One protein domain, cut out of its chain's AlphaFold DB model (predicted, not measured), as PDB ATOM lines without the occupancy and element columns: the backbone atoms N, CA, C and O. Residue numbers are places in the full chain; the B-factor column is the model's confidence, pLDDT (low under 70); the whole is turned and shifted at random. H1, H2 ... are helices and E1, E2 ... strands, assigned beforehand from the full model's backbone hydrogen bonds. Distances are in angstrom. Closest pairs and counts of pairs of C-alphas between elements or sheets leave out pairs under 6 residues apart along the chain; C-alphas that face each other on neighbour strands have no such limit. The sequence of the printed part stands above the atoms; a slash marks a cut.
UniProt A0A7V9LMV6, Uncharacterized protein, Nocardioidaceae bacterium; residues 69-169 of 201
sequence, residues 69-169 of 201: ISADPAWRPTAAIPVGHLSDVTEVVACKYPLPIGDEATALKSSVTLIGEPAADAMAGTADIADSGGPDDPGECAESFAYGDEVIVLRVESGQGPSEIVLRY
ATOM      1  N   ILE A  69     258.607 255.919 218.724       86.69
ATOM      2  CA  ILE A  69     257.982 255.098 219.769       86.69
ATOM      3  C   ILE A  69     256.691 255.686 220.357       86.69
ATOM      4  O   ILE A  69     255.853 254.949 220.863       86.69
ATOM      5  N   SER A  70     256.516 257.009 220.294       85.19
ATOM      6  CA  SER A  70     255.291 257.669 220.755       85.19
ATOM      7  C   SER A  70     254.160 257.608 219.725       85.19
ATOM      8  O   SER A  70     253.030 257.936 220.063       85.19
ATOM      9  N   ALA A  71     254.446 257.222 218.480       84.69
ATOM     10  CA  ALA A  71     253.441 256.976 217.443       84.69
ATOM     11  C   ALA A  71     253.201 255.475 217.221       84.69
ATOM     12  O   ALA A  71     252.108 255.072 216.835       84.69
ATOM     13  N   ASP A  72     254.220 254.659 217.477       85.81
ATOM     14  CA  ASP A  72     254.182 253.207 217.380       85.81
ATOM     15  C   ASP A  72     254.800 252.601 218.653       85.81
ATOM     16  O   ASP A  72     256.026 252.477 218.745       85.81
ATOM     17  N   PRO A  73     253.980 252.206 219.647       83.25
ATOM     18  CA  PRO A  73     254.469 251.565 220.865       83.25
ATOM     19  C   PRO A  73     255.250 250.277 220.605       83.25
ATOM     20  O   PRO A  73     256.078 249.906 221.434       83.25
ATOM     21  N   ALA A  74     255.026 249.608 219.468       82.62
ATOM     22  CA  ALA A  74     255.735 248.396 219.076       82.62
ATOM     23  C   ALA A  74     257.068 248.687 218.364       82.62
ATOM     24  O   ALA A  74     257.841 247.753 218.127       82.62
ATOM     25  N   TRP A  75     257.391 249.952 218.089       87.25
ATOM     26  CA  TRP A  75     258.633 250.344 217.433       87.25
ATOM     27  C   TRP A  75     259.867 249.789 218.156       87.25
ATOM     28  O   TRP A  75     259.902 249.668 219.388       87.25
ATOM     29  N   ARG A  76     260.897 249.452 217.376       83.81
ATOM     30  CA  ARG A  76     262.212 249.017 217.857       83.81
ATOM     31  C   ARG A  76     263.323 249.678 217.040       83.81
ATOM     32  O   ARG A  76     263.136 249.872 215.836       83.81
ATOM     33  N   PRO A  77     264.494 249.946 217.646       82.19
ATOM     34  CA  PRO A  77     265.671 250.365 216.899       82.19
ATOM     35  C   PRO A  77     266.053 249.311 215.854       82.19
ATOM     36  O   PRO A  77     266.174 248.128 216.170       82.19
ATOM     37  N   THR A  78     266.281 249.734 214.608       76.62
ATOM     38  CA  THR A  78     266.655 248.832 213.502       76.62
ATOM     39  C   THR A  78     268.005 248.143 213.735       76.62
ATOM     40  O   THR A  78     268.223 247.028 213.268       76.62
ATOM     41  N   ALA A  79     268.909 248.800 214.466       71.50
ATOM     42  CA  ALA A  79     270.223 248.289 214.841       71.50
ATOM     43  C   ALA A  79     270.312 248.165 216.369       71.50
ATOM     44  O   ALA A  79     270.883 249.018 217.044       71.50
ATOM     45  N   ALA A  80     269.700 247.118 216.921       68.56
ATOM     46  CA  ALA A  80     269.799 246.828 218.346       68.56
ATOM     47  C   ALA A  80     271.182 246.232 218.659       68.56
ATOM     48  O   ALA A  80     271.480 245.100 218.273       68.56
ATOM     49  N   ILE A  81     272.026 246.994 219.355       74.56
ATOM     50  CA  ILE A  81     273.263 246.472 219.944       74.56
ATOM     51  C   ILE A  81     272.911 245.941 221.339       74.56
ATOM     52  O   ILE A  81     272.331 246.689 222.130       74.56
ATOM     53  N   PRO A  82     273.222 244.672 221.669       76.56
ATOM     54  CA  PRO A  82     273.047 244.172 223.027       76.56
ATOM     55  C   PRO A  82     273.803 245.061 224.013       76.56
ATOM     56  O   PRO A  82     274.966 245.382 223.778       76.56
ATOM     57  N   VAL A  83     273.169 245.438 225.125       78.31
ATOM     58  CA  VAL A  83     273.763 246.376 226.093       78.31
ATOM     59  C   VAL A  83     275.132 245.895 226.584       78.31
ATOM     60  O   VAL A  83     276.073 246.679 226.638       78.31
ATOM     61  N   GLY A  84     275.275 244.590 226.840       78.12
ATOM     62  CA  GLY A  84     276.546 243.984 227.255       78.12
ATOM     63  C   GLY A  84     277.648 243.979 226.187       78.12
ATOM     64  O   GLY A  84     278.774 243.594 226.485       78.12
ATOM     65  N   HIS A  85     277.351 244.371 224.944       83.19
ATOM     66  CA  HIS A  85     278.329 244.488 223.856       83.19
ATOM     67  C   HIS A  85     278.777 245.936 223.604       83.19
ATOM     68  O   HIS A  85     279.633 246.157 222.746       83.19
ATOM     69  N   LEU A  86     278.213 246.916 224.314       86.06
ATOM     70  CA  LEU A  86     278.665 248.302 224.239       86.06
ATOM     71  C   LEU A  86     280.004 248.436 224.974       86.06
ATOM     72  O   LEU A  86     280.126 248.028 226.128       86.06
ATOM     73  N   SER A  87     281.009 249.014 224.316       88.56
ATOM     74  CA  SER A  87     282.294 249.357 224.935       88.56
ATOM     75  C   SER A  87     282.605 250.831 224.737       88.56
ATOM     76  O   SER A  87     282.051 251.483 223.856       88.56
ATOM     77  N   ASP A  88     283.506 251.365 225.561       93.38
ATOM     78  CA  ASP A  88     283.984 252.745 225.424       93.38
ATOM     79  C   ASP A  88     282.830 253.764 225.390       93.38
ATOM     80  O   ASP A  88     282.808 254.686 224.575       93.38
ATOM     81  N   VAL A  89     281.829 253.564 226.254       94.12
ATOM     82  CA  VAL A  89     280.674 254.462 226.376       94.12
ATOM     83  C   VAL A  89     281.157 255.828 226.854       94.12
ATOM     84  O   VAL A  89     281.753 255.946 227.924       94.12
ATOM     85  N   THR A  90     280.892 256.865 226.061       95.56
ATOM     86  CA  THR A  90     281.324 258.242 226.353       95.56
ATOM     87  C   THR A  90     280.167 259.162 226.716       95.56
ATOM     88  O   THR A  90     280.370 260.114 227.472       95.56
ATOM     89  N   GLU A  91     278.956 258.871 226.242       94.94
ATOM     90  CA  GLU A  91     277.758 259.655 226.526       94.94
ATOM     91  C   GLU A  91     276.514 258.761 226.547       94.94
ATOM     92  O   GLU A  91     276.364 257.859 225.722       94.94
ATOM     93  N   VAL A  92     275.612 259.031 227.490       93.31
ATOM     94  CA  VAL A  92     274.270 258.446 227.546       93.31
ATOM     95  C   VAL A  92     273.264 259.568 227.730       93.31
ATOM     96  O   VAL A  92     273.301 260.295 228.724       93.31
ATOM     97  N   VAL A  93     272.320 259.669 226.804       94.56
ATOM     98  CA  VAL A  93     271.182 260.578 226.899       94.56
ATOM     99  C   VAL A  93     269.919 259.760 227.113       94.56
ATOM    100  O   VAL A  93     269.513 259.008 226.233       94.56
ATOM    101  N   ALA A  94     269.264 259.920 228.259       92.19
ATOM    102  CA  ALA A  94     267.973 259.299 228.520       92.19
ATOM    103  C   ALA A  94     266.841 260.273 228.185       92.19
ATOM    104  O   ALA A  94     266.736 261.340 228.790       92.19
ATOM    105  N   CYS A  95     265.983 259.889 227.244       92.25
ATOM    106  CA  CYS A  95     264.863 260.667 226.730       92.25
ATOM    107  C   CYS A  95     263.545 259.992 227.117       92.25
ATOM    108  O   CYS A  95     263.234 258.906 226.635       92.25
ATOM    109  N   LYS A  96     262.757 260.619 227.987       90.88
ATOM    110  CA  LYS A  96     261.475 260.077 228.441       90.88
ATOM    111  C   LYS A  96     260.334 260.599 227.579       90.88
ATOM    112  O   LYS A  96     260.160 261.812 227.465       90.88
ATOM    113  N   TYR A  97     259.516 259.695 227.059       89.31
ATOM    114  CA  TYR A  97     258.337 260.005 226.260       89.31
ATOM    115  C   TYR A  97     257.086 259.334 226.842       89.31
ATOM    116  O   TYR A  97     257.190 258.247 227.416       89.31
ATOM    117  N   PRO A  98     255.902 259.949 226.703       88.12
ATOM    118  CA  PRO A  98     254.647 259.245 226.901       88.12
ATOM    119  C   PRO A  98     254.423 258.260 225.747       88.12
ATOM    120  O   PRO A  98     254.798 258.530 224.596       88.12
ATOM    121  N   LEU A  99     253.811 257.126 226.070       84.38
ATOM    122  CA  LEU A  99     253.192 256.250 225.086       84.38
ATOM    123  C   LEU A  99     251.730 256.681 224.902       84.38
ATOM    124  O   LEU A  99     251.100 257.113 225.867       84.38
ATOM    125  N   PRO A 100     251.191 256.611 223.677       73.75
ATOM    126  CA  PRO A 100     249.848 257.087 223.389       73.75
ATOM    127  C   PRO A 100     248.815 256.220 224.116       73.75
ATOM    128  O   PRO A 100     248.533 255.093 223.713       73.75
ATOM    129  N   ILE A 101     248.226 256.766 225.179       68.38
ATOM    130  CA  ILE A 101     246.992 256.261 225.782       68.38
ATOM    131  C   ILE A 101     245.904 257.296 225.477       68.38
ATOM    132  O   ILE A 101     245.767 258.300 226.170       68.38
ATOM    133  N   GLY A 102     245.143 257.077 224.403       65.19
ATOM    134  CA  GLY A 102     244.153 258.052 223.920       65.19
ATOM    135  C   GLY A 102     244.786 259.234 223.168       65.19
ATOM    136  O   GLY A 102     245.764 259.051 222.450       65.19
ATOM    137  N   ASP A 103     244.222 260.437 223.327       59.19
ATOM    138  CA  ASP A 103     244.599 261.655 222.578       59.19
ATOM    139  C   ASP A 103     245.715 262.490 223.258       59.19
ATOM    140  O   ASP A 103     245.831 263.698 223.034       59.19
ATOM    141  N   GLU A 104     246.521 261.887 224.137       63.72
ATOM    142  CA  GLU A 104     247.561 262.613 224.876       63.72
ATOM    143  C   GLU A 104     248.715 263.111 223.989       63.72
ATOM    144  O   GLU A 104     249.091 262.515 222.978       63.72
ATOM    145  N   ALA A 105     249.322 264.228 224.401       63.09
ATOM    146  CA  ALA A 105     250.441 264.838 223.695       63.09
ATOM    147  C   ALA A 105     251.685 263.929 223.698       63.09
ATOM    148  O   ALA A 105     252.243 263.605 224.744       63.09
ATOM    149  N   THR A 106     252.192 263.602 222.510       72.56
ATOM    150  CA  THR A 106     253.323 262.686 222.270       72.56
ATOM    151  C   THR A 106     254.698 263.371 222.335       72.56
ATOM    152  O   THR A 106     255.569 263.122 221.498       72.56
ATOM    153  N   ALA A 107     254.884 264.305 223.270       81.50
ATOM    154  CA  ALA A 107     256.091 265.132 223.360       81.50
ATOM    155  C   ALA A 107     257.068 264.642 224.441       81.50
ATOM    156  O   ALA A 107     256.668 264.016 225.420       81.50
ATOM    157  N   LEU A 108     258.358 264.960 224.279       86.31
ATOM    158  CA  LEU A 108     259.411 264.712 225.272       86.31
ATOM    159  C   LEU A 108     258.978 265.212 226.664       86.31
ATOM    160  O   LEU A 108     258.766 266.408 226.860       86.31
ATOM    161  N   LYS A 109     258.889 264.297 227.634       85.38
ATOM    162  CA  LYS A 109     258.537 264.588 229.034       85.38
ATOM    163  C   LYS A 109     259.739 265.083 229.834       85.38
ATOM    164  O   LYS A 109     259.623 266.028 230.609       85.38
ATOM    165  N   SER A 110     260.889 264.436 229.671       87.00
ATOM    166  CA  SER A 110     262.126 264.804 230.367       87.00
ATOM    167  C   SER A 110     263.347 264.221 229.670       87.00
ATOM    168  O   SER A 110     263.243 263.187 229.012       87.00
ATOM    169  N   SER A 111     264.512 264.830 229.875       90.44
ATOM    170  CA  SER A 111     265.790 264.315 229.384       90.44
ATOM    171  C   SER A 111     266.908 264.485 230.409       90.44
ATOM    172  O   SER A 111     266.921 265.473 231.143       90.44
ATOM    173  N   VAL A 112     267.858 263.551 230.442       90.75
ATOM    174  CA  VAL A 112     269.099 263.659 231.228       90.75
ATOM    175  C   VAL A 112     270.286 263.179 230.398       90.75
ATOM    176  O   VAL A 112     270.162 262.197 229.672       90.75
ATOM    177  N   THR A 113     271.423 263.865 230.518       93.00
ATOM    178  CA  THR A 113     272.686 263.482 229.873       93.00
ATOM    179  C   THR A 113     273.709 263.098 230.931       93.00
ATOM    180  O   THR A 113     273.908 263.827 231.906       93.00
ATOM    181  N   LEU A 114     274.378 261.975 230.707       91.94
ATOM    182  CA  LEU A 114     275.552 261.510 231.435       91.94
ATOM    183  C   LEU A 114     276.732 261.488 230.461       91.94
ATOM    184  O   LEU A 114     276.573 261.049 229.325       91.94
ATOM    185  N   ILE A 115     277.908 261.946 230.894       93.62
ATOM    186  CA  ILE A 115     279.122 262.014 230.065       93.62
ATOM    187  C   ILE A 115     280.289 261.409 230.843       93.62
ATOM    188  O   ILE A 115     280.433 261.679 232.035       93.62
ATOM    189  N   GLY A 116     281.144 260.648 230.161       93.88
ATOM    190  CA  GLY A 116     282.352 260.052 230.728       93.88
ATOM    191  C   GLY A 116     282.051 258.877 231.657       93.88
ATOM    192  O   GLY A 116     281.178 258.062 231.375       93.88
ATOM    193  N   GLU A 117     282.769 258.792 232.775       93.69
ATOM    194  CA  GLU A 117     282.657 257.689 233.744       93.69
ATOM    195  C   GLU A 117     281.211 257.444 234.238       93.69
ATOM    196  O   GLU A 117     280.759 256.306 234.134       93.69
ATOM    197  N   PRO A 118     280.403 258.464 234.611       92.56
ATOM    198  CA  PRO A 118     278.988 258.253 234.942       92.56
ATOM    199  C   PRO A 118     278.152 257.597 233.834       92.56
ATOM    200  O   PRO A 118     277.184 256.896 234.127       92.56
ATOM    201  N   ALA A 119     278.484 257.847 232.562       92.75
ATOM    202  CA  ALA A 119     277.797 257.236 231.428       92.75
ATOM    203  C   ALA A 119     278.162 255.750 231.306       92.75
ATOM    204  O   ALA A 119     277.279 254.907 231.145       92.75
ATOM    205  N   ALA A 120     279.451 255.429 231.440       90.50
ATOM    206  CA  ALA A 120     279.943 254.055 231.434       90.50
ATOM    207  C   ALA A 120     279.365 253.232 232.599       90.50
ATOM    208  O   ALA A 120     278.862 252.131 232.373       90.50
ATOM    209  N   ASP A 121     279.345 253.793 233.810       88.81
ATOM    210  CA  ASP A 121     278.801 253.138 235.005       88.81
ATOM    211  C   ASP A 121     277.303 252.835 234.869       88.81
ATOM    212  O   ASP A 121     276.843 251.740 235.207       88.81
ATOM    213  N   ALA A 122     276.529 253.782 234.326       87.12
ATOM    214  CA  ALA A 122     275.100 253.591 234.089       87.12
ATOM    215  C   ALA A 122     274.826 252.437 233.106       87.12
ATOM    216  O   ALA A 122     273.897 251.647 233.314       87.12
ATOM    217  N   MET A 123     275.642 252.305 232.055       87.56
ATOM    218  CA  MET A 123     275.496 251.217 231.085       87.56
ATOM    219  C   MET A 123     275.954 249.868 231.639       87.56
ATOM    220  O   MET A 123     275.285 248.865 231.389       87.56
ATOM    221  N   ALA A 124     277.024 249.840 232.438       83.62
ATOM    222  CA  ALA A 124     277.488 248.624 233.102       83.62
ATOM    223  C   ALA A 124     276.400 248.031 234.013       83.62
ATOM    224  O   ALA A 124     276.066 246.857 233.883       83.62
ATOM    225  N   GLY A 125     275.758 248.860 234.846       74.69
ATOM    226  CA  GLY A 125     274.657 248.406 235.704       74.69
ATOM    227  C   GLY A 125     273.410 247.945 234.937       74.69
ATOM    228  O   GLY A 125     272.618 247.166 235.459       74.69
ATOM    229  N   THR A 126     273.232 248.395 233.690       71.44
ATOM    230  CA  THR A 126     272.115 247.966 232.834       71.44
ATOM    231  C   THR A 126     272.388 246.609 232.176       71.44
ATOM    232  O   THR A 126     271.458 245.824 231.994       71.44
ATOM    233  N   ALA A 127     273.649 246.299 231.854       70.00
ATOM    234  CA  ALA A 127     274.037 245.005 231.290       70.00
ATOM    235  C   ALA A 127     273.691 243.834 232.227       70.00
ATOM    236  O   ALA A 127     273.259 242.790 231.752       70.00
ATOM    237  N   ASP A 128     273.773 244.040 233.542       62.69
ATOM    238  CA  ASP A 128     273.439 243.023 234.548       62.69
ATOM    239  C   ASP A 128     271.928 242.711 234.635       62.69
ATOM    240  O   ASP A 128     271.529 241.665 235.145       62.69
ATOM    241  N   ILE A 129     271.067 243.609 234.136       57.78
ATOM    242  CA  ILE A 129     269.596 243.479 234.184       57.78
ATOM    243  C   ILE A 129     269.054 242.750 232.941       57.78
ATOM    244  O   ILE A 129     267.934 242.231 232.967       57.78
ATOM    245  N   ALA A 130     269.857 242.671 231.873       54.16
ATOM    246  CA  ALA A 130     269.511 242.099 230.571       54.16
ATOM    247  C   ALA A 130     268.915 240.679 230.633       54.16
ATOM    248  O   ALA A 130     268.104 240.323 229.778       54.16
ATOM    249  N   ASP A 131     269.267 239.908 231.665       53.03
ATOM    250  CA  ASP A 131     268.845 238.516 231.851       53.03
ATOM    251  C   ASP A 131     267.567 238.351 232.701       53.03
ATOM    252  O   ASP A 131     267.141 237.227 232.990       53.03
ATOM    253  N   SER A 132     266.925 239.444 233.127       44.62
ATOM    254  CA  SER A 132     265.688 239.374 233.917       44.62
ATOM    255  C   SER A 132     264.448 239.199 233.023       44.62
ATOM    256  O   SER A 132     263.824 240.154 232.573       44.62
ATOM    257  N   GLY A 133     264.090 237.940 232.751       48.81
ATOM    258  CA  GLY A 133     262.919 237.572 231.947       48.81
ATOM    259  C   GLY A 133     261.572 237.865 232.628       48.81
ATOM    260  O   GLY A 133     261.329 237.443 233.765       48.81
ATOM    261  N   GLY A 134     260.676 238.543 231.904       49.28
ATOM    262  CA  GLY A 134     259.257 238.717 232.226       49.28
ATOM    263  C   GLY A 134     258.357 238.033 231.183       49.28
ATOM    264  O   GLY A 134     258.854 237.309 230.322       49.28
ATOM    265  N   PRO A 135     257.021 238.170 231.252       51.28
ATOM    266  CA  PRO A 135     256.146 237.760 230.157       51.28
ATOM    267  C   PRO A 135     256.415 238.646 228.928       51.28
ATOM    268  O   PRO A 135     255.888 239.742 228.824       51.28
ATOM    269  N   ASP A 136     257.238 238.180 227.994       59.91
ATOM    270  CA  ASP A 136     257.652 238.962 226.816       59.91
ATOM    271  C   ASP A 136     256.579 239.036 225.706       59.91
ATOM    272  O   ASP A 136     256.890 239.395 224.570       59.91
ATOM    273  N   ASP A 137     255.325 238.668 225.998       63.44
ATOM    274  CA  ASP A 137     254.230 238.703 225.025       63.44
ATOM    275  C   ASP A 137     253.176 239.762 225.403       63.44
ATOM    276  O   ASP A 137     252.325 239.515 226.268       63.44
ATOM    277  N   PRO A 138     253.179 240.942 224.747       61.22
ATOM    278  CA  PRO A 138     252.150 241.958 224.958       61.22
ATOM    279  C   PRO A 138     250.733 241.458 224.624       61.22
ATOM    280  O   PRO A 138     249.764 242.018 225.136       61.22
ATOM    281  N   GLY A 139     250.593 240.402 223.811       65.50
ATOM    282  CA  GLY A 139     249.313 239.789 223.448       65.50
ATOM    283  C   GLY A 139     248.634 239.017 224.582       65.50
ATOM    284  O   GLY A 139     247.429 238.768 224.514       65.50
ATOM    285  N   GLU A 140     249.363 238.674 225.647       69.94
ATOM    286  CA  GLU A 140     248.789 238.059 226.853       69.94
ATOM    287  C   GLU A 140     248.294 239.096 227.875       69.94
ATOM    288  O   GLU A 140     247.738 238.734 228.918       69.94
ATOM    289  N   CYS A 141     248.444 240.388 227.571       71.75
ATOM    290  CA  CYS A 141     248.035 241.479 228.439       71.75
ATOM    291  C   CYS A 141     246.834 242.258 227.923       71.75
ATOM    292  O   CYS A 141     246.511 242.278 226.739       71.75
ATOM    293  N   ALA A 142     246.146 242.918 228.856       74.19
ATOM    294  CA  ALA A 142     245.159 243.915 228.485       74.19
ATOM    295  C   ALA A 142     245.857 245.000 227.652       74.19
ATOM    296  O   ALA A 142     246.894 245.517 228.063       74.19
ATOM    297  N   GLU A 143     245.277 245.331 226.499       72.19
ATOM    298  CA  GLU A 143     245.864 246.219 225.485       72.19
ATOM    299  C   GLU A 143     246.339 247.557 226.077       72.19
ATOM    300  O   GLU A 143     247.427 248.030 225.762       72.19
ATOM    301  N   SER A 144     245.594 248.100 227.046       67.00
ATOM    302  CA  SER A 144     245.929 249.338 227.763       67.00
ATOM    303  C   SER A 144     247.176 249.263 228.660       67.00
ATOM    304  O   SER A 144     247.609 250.287 229.170       67.00
ATOM    305  N   PHE A 145     247.731 248.072 228.894       73.00
ATOM    306  CA  PHE A 145     248.911 247.830 229.735       73.00
ATOM    307  C   PHE A 145     250.027 247.087 228.993       73.00
ATOM    308  O   PHE A 145     251.070 246.807 229.581       73.00
ATOM    309  N   ALA A 146     249.830 246.745 227.717       76.19
ATOM    310  CA  ALA A 146     250.780 245.942 226.953       76.19
ATOM    311  C   ALA A 146     252.179 246.588 226.926       76.19
ATOM    312  O   ALA A 146     253.171 245.930 227.243       76.19
ATOM    313  N   TYR A 147     252.230 247.894 226.653       75.50
ATOM    314  CA  TYR A 147     253.470 248.671 226.530       75.50
ATOM    315  C   TYR A 147     253.682 249.702 227.651       75.50
ATOM    316  O   TYR A 147     254.781 250.237 227.783       75.50
ATOM    317  N   GLY A 148     252.657 249.955 228.468       82.25
ATOM    318  CA  GLY A 148     252.656 250.984 229.506       82.25
ATOM    319  C   GLY A 148     252.307 252.384 229.024       82.25
ATOM    320  O   GLY A 148     251.864 252.579 227.896       82.25
ATOM    321  N   ASP A 149     252.479 253.352 229.918       84.19
ATOM    322  CA  ASP A 149     252.147 254.769 229.721       84.19
ATOM    323  C   ASP A 149     253.368 255.633 229.380       84.19
ATOM    324  O   ASP A 149     253.240 256.757 228.888       84.19
ATOM    325  N   GLU A 150     254.573 255.120 229.623       86.69
ATOM    326  CA  GLU A 150     255.817 255.858 229.451       86.69
ATOM    327  C   GLU A 150     256.956 254.957 228.982       86.69
ATOM    328  O   GLU A 150     257.037 253.768 229.297       86.69
ATOM    329  N   VAL A 151     257.892 255.570 228.265       87.94
ATOM    330  CA  VAL A 151     259.079 254.901 227.750       87.94
ATOM    331  C   VAL A 151     260.298 255.804 227.855       87.94
ATOM    332  O   VAL A 151     260.205 257.019 227.678       87.94
ATOM    333  N   ILE A 152     261.451 255.213 228.159       90.06
ATOM    334  CA  ILE A 152     262.741 255.903 228.163       90.06
ATOM    335  C   ILE A 152     263.565 255.374 226.993       90.06
ATOM    336  O   ILE A 152     263.838 254.182 226.908       90.06
ATOM    337  N   VAL A 153     263.968 256.263 226.093       91.25
ATOM    338  CA  VAL A 153     264.920 255.974 225.019       91.25
ATOM    339  C   VAL A 153     266.295 256.426 225.488       91.25
ATOM    340  O   VAL A 153     266.510 257.617 225.701       91.25
ATOM    341  N   LEU A 154     267.218 255.488 225.673       91.56
ATOM    342  CA  LEU A 154     268.626 255.792 225.892       91.56
ATOM    343  C   LEU A 154     269.314 255.913 224.539       91.56
ATOM    344  O   LEU A 154     269.281 254.975 223.749       91.56
ATOM    345  N   ARG A 155     269.963 257.043 224.292       92.31
ATOM    346  CA  ARG A 155     270.870 257.244 223.164       92.31
ATOM    347  C   ARG A 155     272.287 257.164 223.695       92.31
ATOM    348  O   ARG A 155     272.639 257.933 224.587       92.31
ATOM    349  N   VAL A 156     273.062 256.216 223.193       92.50
ATOM    350  CA  VAL A 156     274.384 255.888 223.723       92.50
ATOM    351  C   VAL A 156     275.431 256.128 222.652       92.50
ATOM    352  O   VAL A 156     275.363 255.521 221.585       92.50
ATOM    353  N   GLU A 157     276.413 256.972 222.956       94.25
ATOM    354  CA  GLU A 157     277.634 257.110 222.164       94.25
ATOM    355  C   GLU A 157     278.707 256.180 222.735       94.25
ATOM    356  O   GLU A 157     279.037 256.228 223.925       94.25
ATOM    357  N   SER A 158     279.254 255.318 221.881       94.00
ATOM    358  CA  SER A 158     280.178 254.242 222.256       94.00
ATOM    359  C   SER A 158     281.296 254.080 221.227       94.00
ATOM    360  O   SER A 158     281.249 254.682 220.150       94.00
ATOM    361  N   GLY A 159     282.281 253.223 221.508       90.88
ATOM    362  CA  GLY A 159     283.327 252.864 220.542       90.88
ATOM    363  C   GLY A 159     282.776 252.221 219.259       90.88
ATOM    364  O   GLY A 159     283.413 252.280 218.208       90.88
ATOM    365  N   GLN A 160     281.569 251.652 219.324       89.44
ATOM    366  CA  GLN A 160     280.831 251.069 218.201       89.44
ATOM    367  C   GLN A 160     279.983 252.099 217.431       89.44
ATOM    368  O   GLN A 160     279.403 251.759 216.399       89.44
ATOM    369  N   GLY A 161     279.924 253.346 217.906       89.88
ATOM    370  CA  GLY A 161     279.082 254.412 217.373       89.88
ATOM    371  C   GLY A 161     277.780 254.621 218.159       89.88
ATOM    372  O   GLY A 161     277.612 254.057 219.249       89.88
ATOM    373  N   PRO A 162     276.868 255.450 217.623       90.19
ATOM    374  CA  PRO A 162     275.599 255.757 218.265       90.19
ATOM    375  C   PRO A 162     274.664 254.547 218.251       90.19
ATOM    376  O   PRO A 162     274.514 253.865 217.235       90.19
ATOM    377  N   SER A 163     273.979 254.316 219.366       90.38
ATOM    378  CA  SER A 163     272.957 253.275 219.497       90.38
ATOM    379  C   SER A 163     271.767 253.757 220.319       90.38
ATOM    380  O   SER A 163     271.877 254.699 221.103       90.38
ATOM    381  N   GLU A 164     270.615 253.115 220.122       90.50
ATOM    382  CA  GLU A 164     269.404 253.393 220.890       90.50
ATOM    383  C   GLU A 164     268.947 252.151 221.645       90.50
ATOM    384  O   GLU A 164     268.903 251.048 221.096       90.50
ATOM    385  N   ILE A 165     268.576 252.347 222.906       87.75
ATOM    386  CA  ILE A 165     268.003 251.324 223.774       87.75
ATOM    387  C   ILE A 165     266.658 251.840 224.264       87.75
ATOM    388  O   ILE A 165     266.536 252.978 224.709       87.75
ATOM    389  N   VAL A 166     265.640 250.995 224.199       87.38
ATOM    390  CA  VAL A 166     264.287 251.322 224.647       87.38
ATOM    391  C   VAL A 166     264.031 250.633 225.978       87.38
ATOM    392  O   VAL A 166     264.158 249.416 226.064       87.38
ATOM    393  N   LEU A 167     263.633 251.401 226.991       84.00
ATOM    394  CA  LEU A 167     263.282 250.918 228.323       84.00
ATOM    395  C   LEU A 167     261.808 251.195 228.633       84.00
ATOM    396  O   LEU A 167     261.376 252.351 228.627       84.00
ATOM    397  N   ARG A 168     261.049 250.142 228.955       80.88
ATOM    398  CA  ARG A 168     259.645 250.222 229.389       80.88
ATOM    399  C   ARG A 168     259.533 249.773 230.840       80.88
ATOM    400  O   ARG A 168     259.991 248.688 231.179       80.88
ATOM    401  N   TYR A 169     258.940 250.611 231.687       67.44
ATOM    402  CA  TYR A 169     258.844 250.358 233.133       67.44
ATOM    403  C   TYR A 169     257.443 249.947 233.590       67.44
ATOM    404  O   TYR A 169     257.297 249.337 234.646       67.44
TER     405      TYR A 169
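Overview. This is residues 69 to 169 of the 201 residues of an uncharacterized protein of Nocardioidaceae bacterium (UniProt A0A7V9LMV6). A single twisted sheet of four long strands forms a slab, with one short helix, H1, packed slantwise over one face near one end of the strands. Long loops without named elements frame it: residues 69 to 80 pass on the side of the sheet away from H1, and residues 128 to 149 swing in a wide loop beyond edge strand E4. The printed part has 101 residues, with named elements in the order E1, E2, H1, E3, E4; the sheet's order is E2, E1, E3, E4, all antiparallel. The class is mixed, helices and strands, with under half of the residues in named elements. The whole is compact, with a radius of gyration of the C-alphas of 14.4 A, and spans 39 by 29 by 21 A.

Arrangement. Inner strands E1, residues 91 to 98, and E3, residues 150 to 158, are antiparallel neighbours at 163 degrees, with N 95 and O 153 within hydrogen-bond range at 2.8 A. Edge strand E2, residues 110 to 115, forms a hairpin with E1, at 170 degrees; N 94 and O 112 are 2.8 A apart. At the other edge, E4, residues 161 to 168, forms a hairpin with E3, at 159 degrees; N 154 and O 165 are 2.8 A apart. E2 and E4 are apart. H1, residues 117 to 127, is on the sheet at a height over the sheet of 9.5 A; the sheet E2, E1, E3, E4 and H1 form two layers, a helix on one face of a sheet. H1 lies over E1 and E3, slantwise to the strands, at 49 degrees to E1 on the local plane. The closest C-alphas of E1 and H1, those of Val 92 and Ala 119, are 5.4 A apart. E2, H1 and E3 form a split strand-helix-strand unit, two strands running the same way with E1 between them in the sheet, and its crossover is right-handed. In H1 every O i to N i+4 pair is within hydrogen-bond range.

Along the chain. E3 is the longest strand, 25.5 A from first to last C-alpha. E4 measures 23.2 A, E1 23.1 A, E2 17.2 A and H1 15.5 A. E1 begins at C-alpha 91, (277.758, 259.655, 226.526). H1 begins at C-alpha 117, (282.657, 257.689, 233.744), and E4 ends at C-alpha 168, (259.645, 250.222, 229.389).

Size, cuts and confidence. The two C-alphas farthest apart, those of Gly 116 and Ala 142, are 40.6 A apart. The printed part has no cut. The links E1 to E2, with 11 residues, and H1 to E3, with 22, are long; E2 to H1 and E3 to E4 are tight. The mean pLDDT of the printed part is 80.5; residue 80, residues 101 to 105, residues 128 to 140, residue 144 and residue 169 are under 70.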